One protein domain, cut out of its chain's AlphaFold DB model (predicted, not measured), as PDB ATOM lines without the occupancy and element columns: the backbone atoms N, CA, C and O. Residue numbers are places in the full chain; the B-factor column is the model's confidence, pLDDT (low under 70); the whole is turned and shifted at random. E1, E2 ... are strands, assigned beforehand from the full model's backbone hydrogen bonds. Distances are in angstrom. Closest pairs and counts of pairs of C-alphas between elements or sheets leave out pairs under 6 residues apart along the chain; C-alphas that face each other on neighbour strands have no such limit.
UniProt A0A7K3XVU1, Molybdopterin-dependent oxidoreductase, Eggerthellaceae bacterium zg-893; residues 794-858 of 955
ATOM      1  N   TYR A 794     186.352 170.199 121.824       89.31
ATOM      2  CA  TYR A 794     187.776 170.513 121.715       89.31
ATOM      3  C   TYR A 794     188.014 172.023 121.835       89.31
ATOM      4  O   TYR A 794     187.179 172.844 121.444       89.31
ATOM      5  N   ARG A 795     189.164 172.400 122.405       87.94
ATOM      6  CA  ARG A 795     189.551 173.801 122.620       87.94
ATOM      7  C   ARG A 795     190.553 174.244 121.557       87.94
ATOM      8  O   ARG A 795     191.529 173.548 121.296       87.94
ATOM      9  N   VAL A 796     190.323 175.409 120.960       82.56
ATOM     10  CA  VAL A 796     191.224 175.993 119.953       82.56
ATOM     11  C   VAL A 796     192.217 176.938 120.628       82.56
ATOM     12  O   VAL A 796     191.808 177.929 121.233       82.56
ATOM     13  N   TRP A 797     193.518 176.662 120.507       75.44
ATOM     14  CA  TRP A 797     194.564 177.324 121.301       75.44
ATOM     15  C   TRP A 797     194.748 178.814 121.028       75.44
ATOM     16  O   TRP A 797     195.068 179.560 121.948       75.44
ATOM     17  N   GLN A 798     194.472 179.277 119.810       71.06
ATOM     18  CA  GLN A 798     194.584 180.695 119.469       71.06
ATOM     19  C   GLN A 798     193.519 181.558 120.161       71.06
ATOM     20  O   GLN A 798     193.724 182.752 120.352       71.06
ATOM     21  N   SER A 799     192.359 180.978 120.493       77.81
ATOM     22  CA  SER A 799     191.189 181.736 120.964       77.81
ATOM     23  C   SER A 799     190.648 181.288 122.320       77.81
ATOM     24  O   SER A 799     189.801 181.972 122.887       77.81
ATOM     25  N   GLY A 800     191.078 180.126 122.818       82.62
ATOM     26  CA  GLY A 800     190.550 179.494 124.025       82.62
ATOM     27  C   GLY A 800     189.107 178.992 123.902       82.62
ATOM     28  O   GLY A 800     188.576 178.460 124.878       82.62
ATOM     29  N   LYS A 801     188.460 179.134 122.737       87.44
ATOM     30  CA  LYS A 801     187.039 178.807 122.547       87.44
ATOM     31  C   LYS A 801     186.812 177.307 122.390       87.44
ATOM     32  O   LYS A 801     187.667 176.595 121.860       87.44
ATOM     33  N   LEU A 802     185.646 176.854 122.850       91.38
ATOM     34  CA  LEU A 802     185.211 175.462 122.782       91.38
ATOM     35  C   LEU A 802     184.379 175.217 121.525       91.38
ATOM     36  O   LEU A 802     183.501 176.008 121.179       91.38
ATOM     37  N   TYR A 803     184.652 174.102 120.865       91.25
ATOM     38  CA  TYR A 803     183.941 173.638 119.683       91.25
ATOM     39  C   TYR A 803     183.445 172.222 119.929       91.25
ATOM     40  O   TYR A 803     184.195 171.398 120.442       91.25
ATOM     41  N   GLN A 804     182.189 171.951 119.592       91.75
ATOM     42  CA  GLN A 804     181.605 170.626 119.758       91.75
ATOM     43  C   GLN A 804     182.238 169.646 118.763       91.75
ATOM     44  O   GLN A 804     182.364 169.939 117.569       91.75
ATOM     45  N   GLU A 805     182.634 168.476 119.250       87.12
ATOM     46  CA  GLU A 805     183.128 167.378 118.427       87.12
ATOM     47  C   GLU A 805     182.014 166.863 117.500       87.12
ATOM     48  O   GLU A 805     180.849 166.756 117.881       87.12
ATOM     49  N   GLY A 806     182.356 166.580 116.242       86.06
ATOM     50  CA  GLY A 806     181.409 166.139 115.213       86.06
ATOM     51  C   GLY A 806     180.771 167.283 114.419       86.06
ATOM     52  O   GLY A 806     180.872 167.287 113.194       86.06
ATOM     53  N   THR A 807     180.153 168.271 115.077       85.38
ATOM     54  CA  THR A 807     179.492 169.399 114.377       85.38
ATOM     55  C   THR A 807     180.433 170.571 114.096       85.38
ATOM     56  O   THR A 807     180.202 171.341 113.163       85.38
ATOM     57  N   HIS A 808     181.499 170.714 114.891       87.25
ATOM     58  CA  HIS A 808     182.386 171.879 114.902       87.25
ATOM     59  C   HIS A 808     181.652 173.200 115.183       87.25
ATOM     60  O   HIS A 808     182.096 174.273 114.762       87.25
ATOM     61  N   PHE A 809     180.516 173.150 115.884       93.00
ATOM     62  CA  PHE A 809     179.805 174.356 116.295       93.00
ATOM     63  C   PHE A 809     180.457 174.940 117.542       93.00
ATOM     64  O   PHE A 809     180.867 174.218 118.451       93.00
ATOM     65  N   ARG A 810     180.594 176.265 117.568       92.75
ATOM     66  CA  ARG A 810     181.256 176.971 118.663       92.75
ATOM     67  C   ARG A 810     180.305 177.057 119.848       92.75
ATOM     68  O   ARG A 810     179.223 177.608 119.689       92.75
ATOM     69  N   LEU A 811     180.722 176.605 121.024       92.25
ATOM     70  CA  LEU A 811     179.980 176.885 122.247       92.25
ATOM     71  C   LEU A 811     180.165 178.359 122.609       92.25
ATOM     72  O   LEU A 811     181.290 178.839 122.769       92.25
ATOM     73  N   ASP A 812     179.058 179.078 122.656       88.56
ATOM     74  CA  ASP A 812     179.000 180.462 123.087       88.56
ATOM     75  C   ASP A 812     178.856 180.568 124.611       88.56
ATOM     76  O   ASP A 812     178.409 179.626 125.267       88.56
ATOM     77  N   ASP A 813     179.189 181.731 125.174       84.50
ATOM     78  CA  ASP A 813     179.125 181.974 126.622       84.50
ATOM     79  C   ASP A 813     177.691 181.856 127.175       84.50
ATOM     80  O   ASP A 813     177.490 181.590 128.360       84.50
ATOM     81  N   SER A 814     176.685 182.011 126.308       83.50
ATOM     82  CA  SER A 814     175.266 181.799 126.614       83.50
ATOM     83  C   SER A 814     174.851 180.322 126.715       83.50
ATOM     84  O   SER A 814     173.709 180.033 127.076       83.50
ATOM     85  N   GLY A 815     175.750 179.385 126.399       86.81
ATOM     86  CA  GLY A 815     175.473 177.947 126.376       86.81
ATOM     87  C   GLY A 815     174.866 177.440 125.067       86.81
ATOM     88  O   GLY A 815     174.542 176.260 124.977       86.81
ATOM     89  N   TRP A 816     174.733 178.292 124.048       91.88
ATOM     90  CA  TRP A 816     174.275 177.896 122.716       91.88
ATOM     91  C   TRP A 816     175.427 177.453 121.820       91.88
ATOM     92  O   TRP A 816     176.547 177.960 121.909       91.88
ATOM     93  N   LEU A 817     175.137 176.542 120.896       92.38
ATOM     94  CA  LEU A 817     176.049 176.191 119.818       92.38
ATOM     95  C   LEU A 817     175.841 177.139 118.642       92.38
ATOM     96  O   LEU A 817     174.750 177.246 118.096       92.38
ATOM     97  N   VAL A 818     176.897 177.817 118.221       90.81
ATOM     98  CA  VAL A 818     176.872 178.728 117.081       90.81
ATOM     99  C   VAL A 818     177.518 178.035 115.897       90.81
ATOM    100  O   VAL A 818     178.715 177.720 115.911       90.81
ATOM    101  N   ASN A 819     176.736 177.836 114.841       87.69
ATOM    102  CA  ASN A 819     177.253 177.312 113.590       87.69
ATOM    103  C   ASN A 819     178.225 178.342 112.978       87.69
ATOM    104  O   ASN A 819     177.823 179.467 112.663       87.69
ATOM    105  N   PRO A 820     179.512 178.006 112.776       77.50
ATOM    106  CA  PRO A 820     180.504 178.975 112.322       77.50
ATOM    107  C   PRO A 820     180.246 179.477 110.895       77.50
ATOM    108  O   PRO A 820     180.699 180.582 110.573       77.50
ATOM    109  N   ARG A 821     179.511 178.705 110.076       78.31
ATOM    110  CA  ARG A 821     179.171 179.033 108.684       78.31
ATOM    111  C   ARG A 821     177.933 179.922 108.586       78.31
ATOM    112  O   ARG A 821     178.004 180.964 107.953       78.31
ATOM    113  N   THR A 822     176.827 179.528 109.216       82.38
ATOM    114  CA  THR A 822     175.538 180.240 109.090       82.38
ATOM    115  C   THR A 822     175.316 181.298 110.167       82.38
ATOM    116  O   THR A 822     174.415 182.115 110.028       82.38
ATOM    117  N   LYS A 823     176.110 181.278 111.248       83.88
ATOM    118  CA  LYS A 823     175.901 182.061 112.481       83.88
ATOM    119  C   LYS A 823     174.579 181.762 113.200       83.88
ATOM    120  O   LYS A 823     174.238 182.469 114.142       83.88
ATOM    121  N   GLY A 824     173.865 180.711 112.790       87.06
ATOM    122  CA  GLY A 824     172.660 180.248 113.468       87.06
ATOM    123  C   GLY A 824     172.980 179.680 114.849       87.06
ATOM    124  O   GLY A 824     174.022 179.043 115.038       87.06
ATOM    125  N   TYR A 825     172.075 179.918 115.795       92.75
ATOM    126  CA  TYR A 825     172.118 179.336 117.132       92.75
ATOM    127  C   TYR A 825     171.451 177.961 117.115       92.75
ATOM    128  O   TYR A 825     170.416 177.774 116.481       92.75
ATOM    129  N   HIS A 826     172.049 177.008 117.812       93.06
ATOM    130  CA  HIS A 826     171.565 175.648 117.983       93.06
ATOM    131  C   HIS A 826     171.562 175.297 119.470       93.06
ATOM    132  O   HIS A 826     172.508 175.631 120.192       93.06
ATOM    133  N   ASP A 827     170.502 174.639 119.928       90.25
ATOM    134  CA  ASP A 827     170.399 174.175 121.311       90.25
ATOM    135  C   ASP A 827     171.540 173.194 121.591       90.25
ATOM    136  O   ASP A 827     171.705 172.202 120.880       90.25
ATOM    137  N   ALA A 828     172.346 173.453 122.620       85.12
ATOM    138  CA  ALA A 828     173.511 172.618 122.908       85.12
ATOM    139  C   ALA A 828     173.146 171.194 123.357       85.12
ATOM    140  O   ALA A 828     174.004 170.312 123.330       85.12
ATOM    141  N   TYR A 829     171.892 170.971 123.758       85.00
ATOM    142  CA  TYR A 829     171.408 169.675 124.214       85.00
ATOM    143  C   TYR A 829     170.807 168.831 123.083       85.00
ATOM    144  O   TYR A 829     171.122 167.647 122.983       85.00
ATOM    145  N   THR A 830     169.957 169.412 122.229       87.19
ATOM    146  CA  THR A 830     169.297 168.673 121.135       87.19
ATOM    147  C   THR A 830     169.959 168.844 119.769       87.19
ATOM    148  O   THR A 830     169.729 168.029 118.882       87.19
ATOM    149  N   GLY A 831     170.758 169.897 119.572       86.62
ATOM    150  CA  GLY A 831     171.293 170.293 118.265       86.62
ATOM    151  C   GLY A 831     170.285 171.023 117.365       86.62
ATOM    152  O   GLY A 831     170.648 171.452 116.266       86.62
ATOM    153  N   TRP A 832     169.039 171.201 117.817       93.12
ATOM    154  CA  TRP A 832     167.984 171.860 117.047       93.12
ATOM    155  C   TRP A 832     168.288 173.337 116.837       93.12
ATOM    156  O   TRP A 832     168.754 174.030 117.744       93.12
ATOM    157  N   ARG A 833     168.025 173.820 115.627       93.44
ATOM    158  CA  ARG A 833     168.299 175.195 115.223       93.44
ATOM    159  C   ARG A 833     167.249 176.131 115.802       93.44
ATOM    160  O   ARG A 833     166.063 175.866 115.694       93.44
ATOM    161  N   TYR A 834     167.661 177.263 116.344       93.38
ATOM    162  CA  TYR A 834     166.739 178.327 116.714       93.38
ATOM    163  C   TYR A 834     166.302 179.112 115.468       93.38
ATOM    164  O   TYR A 834     167.143 179.603 114.707       93.38
ATOM    165  N   ASP A 835     164.993 179.221 115.252       87.94
ATOM    166  CA  ASP A 835     164.386 180.081 114.242       87.94
ATOM    167  C   ASP A 835     163.912 181.391 114.895       87.94
ATOM    168  O   ASP A 835     162.916 181.392 115.622       87.94
ATOM    169  N   PRO A 836     164.602 182.518 114.649       81.19
ATOM    170  CA  PRO A 836     164.276 183.787 115.288       81.19
ATOM    171  C   PRO A 836     162.950 184.388 114.809       81.19
ATOM    172  O   PRO A 836     162.427 185.256 115.495       81.19
ATOM    173  N   THR A 837     162.413 183.961 113.659       77.44
ATOM    174  CA  THR A 837     161.145 184.494 113.132       77.44
ATOM    175  C   THR A 837     159.950 183.923 113.885       77.44
ATOM    176  O   THR A 837     159.015 184.650 114.195       77.44
ATOM    177  N   SER A 838     159.984 182.624 114.184       78.94
ATOM    178  CA  SER A 838     158.922 181.945 114.932       78.94
ATOM    179  C   SER A 838     159.183 181.889 116.441       78.94
ATOM    180  O   SER A 838     158.279 181.530 117.194       78.94
ATOM    181  N   GLU A 839     160.398 182.244 116.881       86.50
ATOM    182  CA  GLU A 839     160.904 182.069 118.252       86.50
ATOM    183  C   GLU A 839     160.828 180.604 118.730       86.50
ATOM    184  O   GLU A 839     160.557 180.312 119.898       86.50
ATOM    185  N   LEU A 840     161.054 179.657 117.814       89.12
ATOM    186  CA  LEU A 840     160.958 178.217 118.060       89.12
ATOM    187  C   LEU A 840     162.265 177.497 117.719       89.12
ATOM    188  O   LEU A 840     163.089 177.960 116.930       89.12
ATOM    189  N   LEU A 841     162.443 176.318 118.309       92.12
ATOM    190  CA  LEU A 841     163.472 175.363 117.921       92.12
ATOM    191  C   LEU A 841     162.970 174.525 116.746       92.12
ATOM    192  O   LEU A 841     161.856 174.013 116.770       92.12
ATOM    193  N   VAL A 842     163.809 174.348 115.736       92.12
ATOM    194  CA  VAL A 842     163.534 173.562 114.542       92.12
ATOM    195  C   VAL A 842     164.475 172.374 114.519       92.12
ATOM    196  O   VAL A 842     165.702 172.519 114.510       92.12
ATOM    197  N   ASP A 843     163.886 171.189 114.505       92.25
ATOM    198  CA  ASP A 843     164.618 169.967 114.227       92.25
ATOM    199  C   ASP A 843     164.777 169.833 112.711       92.25
ATOM    200  O   ASP A 843     163.845 169.452 111.999       92.25
ATOM    201  N   ASP A 844     165.959 170.184 112.205       83.56
ATOM    202  CA  ASP A 844     166.242 170.174 110.769       83.56
ATOM    203  C   ASP A 844     166.166 168.751 110.155       83.56
ATOM    204  O   ASP A 844     166.045 168.632 108.936       83.56
ATOM    205  N   GLU A 845     166.184 167.665 110.949       83.38
ATOM    206  CA  GLU A 845     166.051 166.296 110.419       83.38
ATOM    207  C   GLU A 845     164.615 165.942 110.016       83.38
ATOM    208  O   GLU A 845     164.402 165.208 109.048       83.38
ATOM    209  N   ASN A 846     163.618 166.434 110.755       85.69
ATOM    210  CA  ASN A 846     162.208 166.096 110.529       85.69
ATOM    211  C   ASN A 846     161.315 167.311 110.229       85.69
ATOM    212  O   ASN A 846     160.132 167.131 109.932       85.69
ATOM    213  N   GLY A 847     161.870 168.524 110.273       83.25
ATOM    214  CA  GLY A 847     161.183 169.779 109.972       83.25
ATOM    215  C   GLY A 847     160.152 170.203 111.019       83.25
ATOM    216  O   GLY A 847     159.339 171.085 110.741       83.25
ATOM    217  N   LYS A 848     160.132 169.571 112.199       87.81
ATOM    218  CA  LYS A 848     159.195 169.915 113.272       87.81
ATOM    219  C   LYS A 848     159.700 171.093 114.093       87.81
ATOM    220  O   LYS A 848     160.899 171.272 114.297       87.81
ATOM    221  N   TYR A 849     158.741 171.847 114.612       89.88
ATOM    222  CA  TYR A 849     158.967 173.007 115.458       89.88
ATOM    223  C   TYR A 849     158.664 172.664 116.914       89.88
ATOM    224  O   TYR A 849     157.705 171.946 117.207       89.88
ATOM    225  N   TYR A 850     159.451 173.215 117.826       90.50
ATOM    226  CA  TYR A 850     159.352 172.992 119.259       90.50
ATOM    227  C   TYR A 850     159.478 174.310 120.014       90.50
ATOM    228  O   TYR A 850     160.180 175.223 119.582       90.50
ATOM    229  N   THR A 851     158.824 174.417 121.167       88.69
ATOM    230  CA  THR A 851     159.048 175.539 122.088       88.69
ATOM    231  C   THR A 851     160.465 175.498 122.670       88.69
ATOM    232  O   THR A 851     161.177 174.496 122.550       88.69
ATOM    233  N   MET A 852     160.879 176.564 123.359       85.25
ATOM    234  CA  MET A 852     162.161 176.592 124.081       85.25
ATOM    235  C   MET A 852     162.218 175.539 125.206       85.25
ATOM    236  O   MET A 852     163.294 175.072 125.584       85.25
ATOM    237  N   GLU A 853     161.057 175.093 125.689       87.25
ATOM    238  CA  GLU A 853     160.881 173.982 126.628       87.25
ATOM    239  C   GLU A 853     160.890 172.595 125.952       87.25
ATOM    240  O   GLU A 853     160.811 171.584 126.649       87.25
ATOM    241  N   ARG A 854     161.074 172.533 124.623       88.38
ATOM    242  CA  ARG A 854     161.137 171.316 123.787       88.38
ATOM    243  C   ARG A 854     159.801 170.578 123.645       88.38
ATOM    244  O   ARG A 854     159.777 169.361 123.461       88.38
ATOM    245  N   GLU A 855     158.689 171.307 123.688       85.19
ATOM    246  CA  GLU A 855     157.355 170.764 123.409       85.19
ATOM    247  C   GLU A 855     156.998 170.946 121.926       85.19
ATOM    248  O   GLU A 855     157.177 172.032 121.381       85.19
ATOM    249  N   GLU A 856     156.509 169.890 121.261       87.44
ATOM    250  CA  GLU A 856     156.175 169.929 119.826       87.44
ATOM    251  C   GLU A 856     155.030 170.913 119.549       87.44
ATOM    252  O   GLU A 856     153.934 170.799 120.106       87.44
ATOM    253  N   VAL A 857     155.271 171.853 118.637       85.38
ATOM    254  CA  VAL A 857     154.282 172.826 118.180       85.38
ATOM    255  C   VAL A 857     153.562 172.278 116.955       85.38
ATOM    256  O   VAL A 857     154.179 171.883 115.965       85.38
ATOM    257  N   LYS A 858     152.229 172.274 117.009       84.62
ATOM    258  CA  LYS A 858     151.376 171.858 115.892       84.62
ATOM    259  C   LYS A 858     150.953 173.065 115.066       84.62
ATOM    260  O   LYS A 858     150.621 174.109 115.622       84.62
TER     261      LYS A 858
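This is residues 794 to 858 of the 955 residues of the protein "Molybdopterin-dependent oxidoreductase" of Eggerthellaceae bacterium zg-893 (UniProt A0A7K3XVU1). With little regular structure, this is a rod built as a row of small antiparallel folds: the sheet E2 E3 E4 at one end, short pairings within residues 805 to 832 in the middle, and E1 towards the other end. The 65 printed residues have no named helix and four strands, E1 to E4 along the chain, holding 13 residues; the class is all strand. The antiparallel sheet, order E2 - E3 - E4, is a meander, each strand the antiparallel neighbour of the one before. It is only just compact, close to loose, with a radius of gyration of the C-alphas of 12.7 A and spans of 44 by 20 by 19 A.

E3, residues 840 to 843, is the inner strand. It forms a hairpin with E2, residues 833 to 835, at 141 degrees; N 842 and O 833 are 2.7 A apart. It forms another with E4, residues 848 to 850; N 850 and O 841 are 2.7 A apart. E1, residues 802 to 804, is apart from E2, E3 and E4 and pairs with no named strand; residues 794 to 795 pair with its residues 802 to 803.

E3 is 9.8 A long, E1 and E4 6.7 A each, E2 6.3 A. C-alpha 802 is at (185.211, 175.462, 122.782), C-alpha 850 at (159.352, 172.992, 119.259).

The farthest C-alphas, of Gln 798 and Lys 858, are 44.2 A apart. The link E1 to E2 is long, 28 residues. The printed part has no cut, and no printed residue is under 70 in pLDDT.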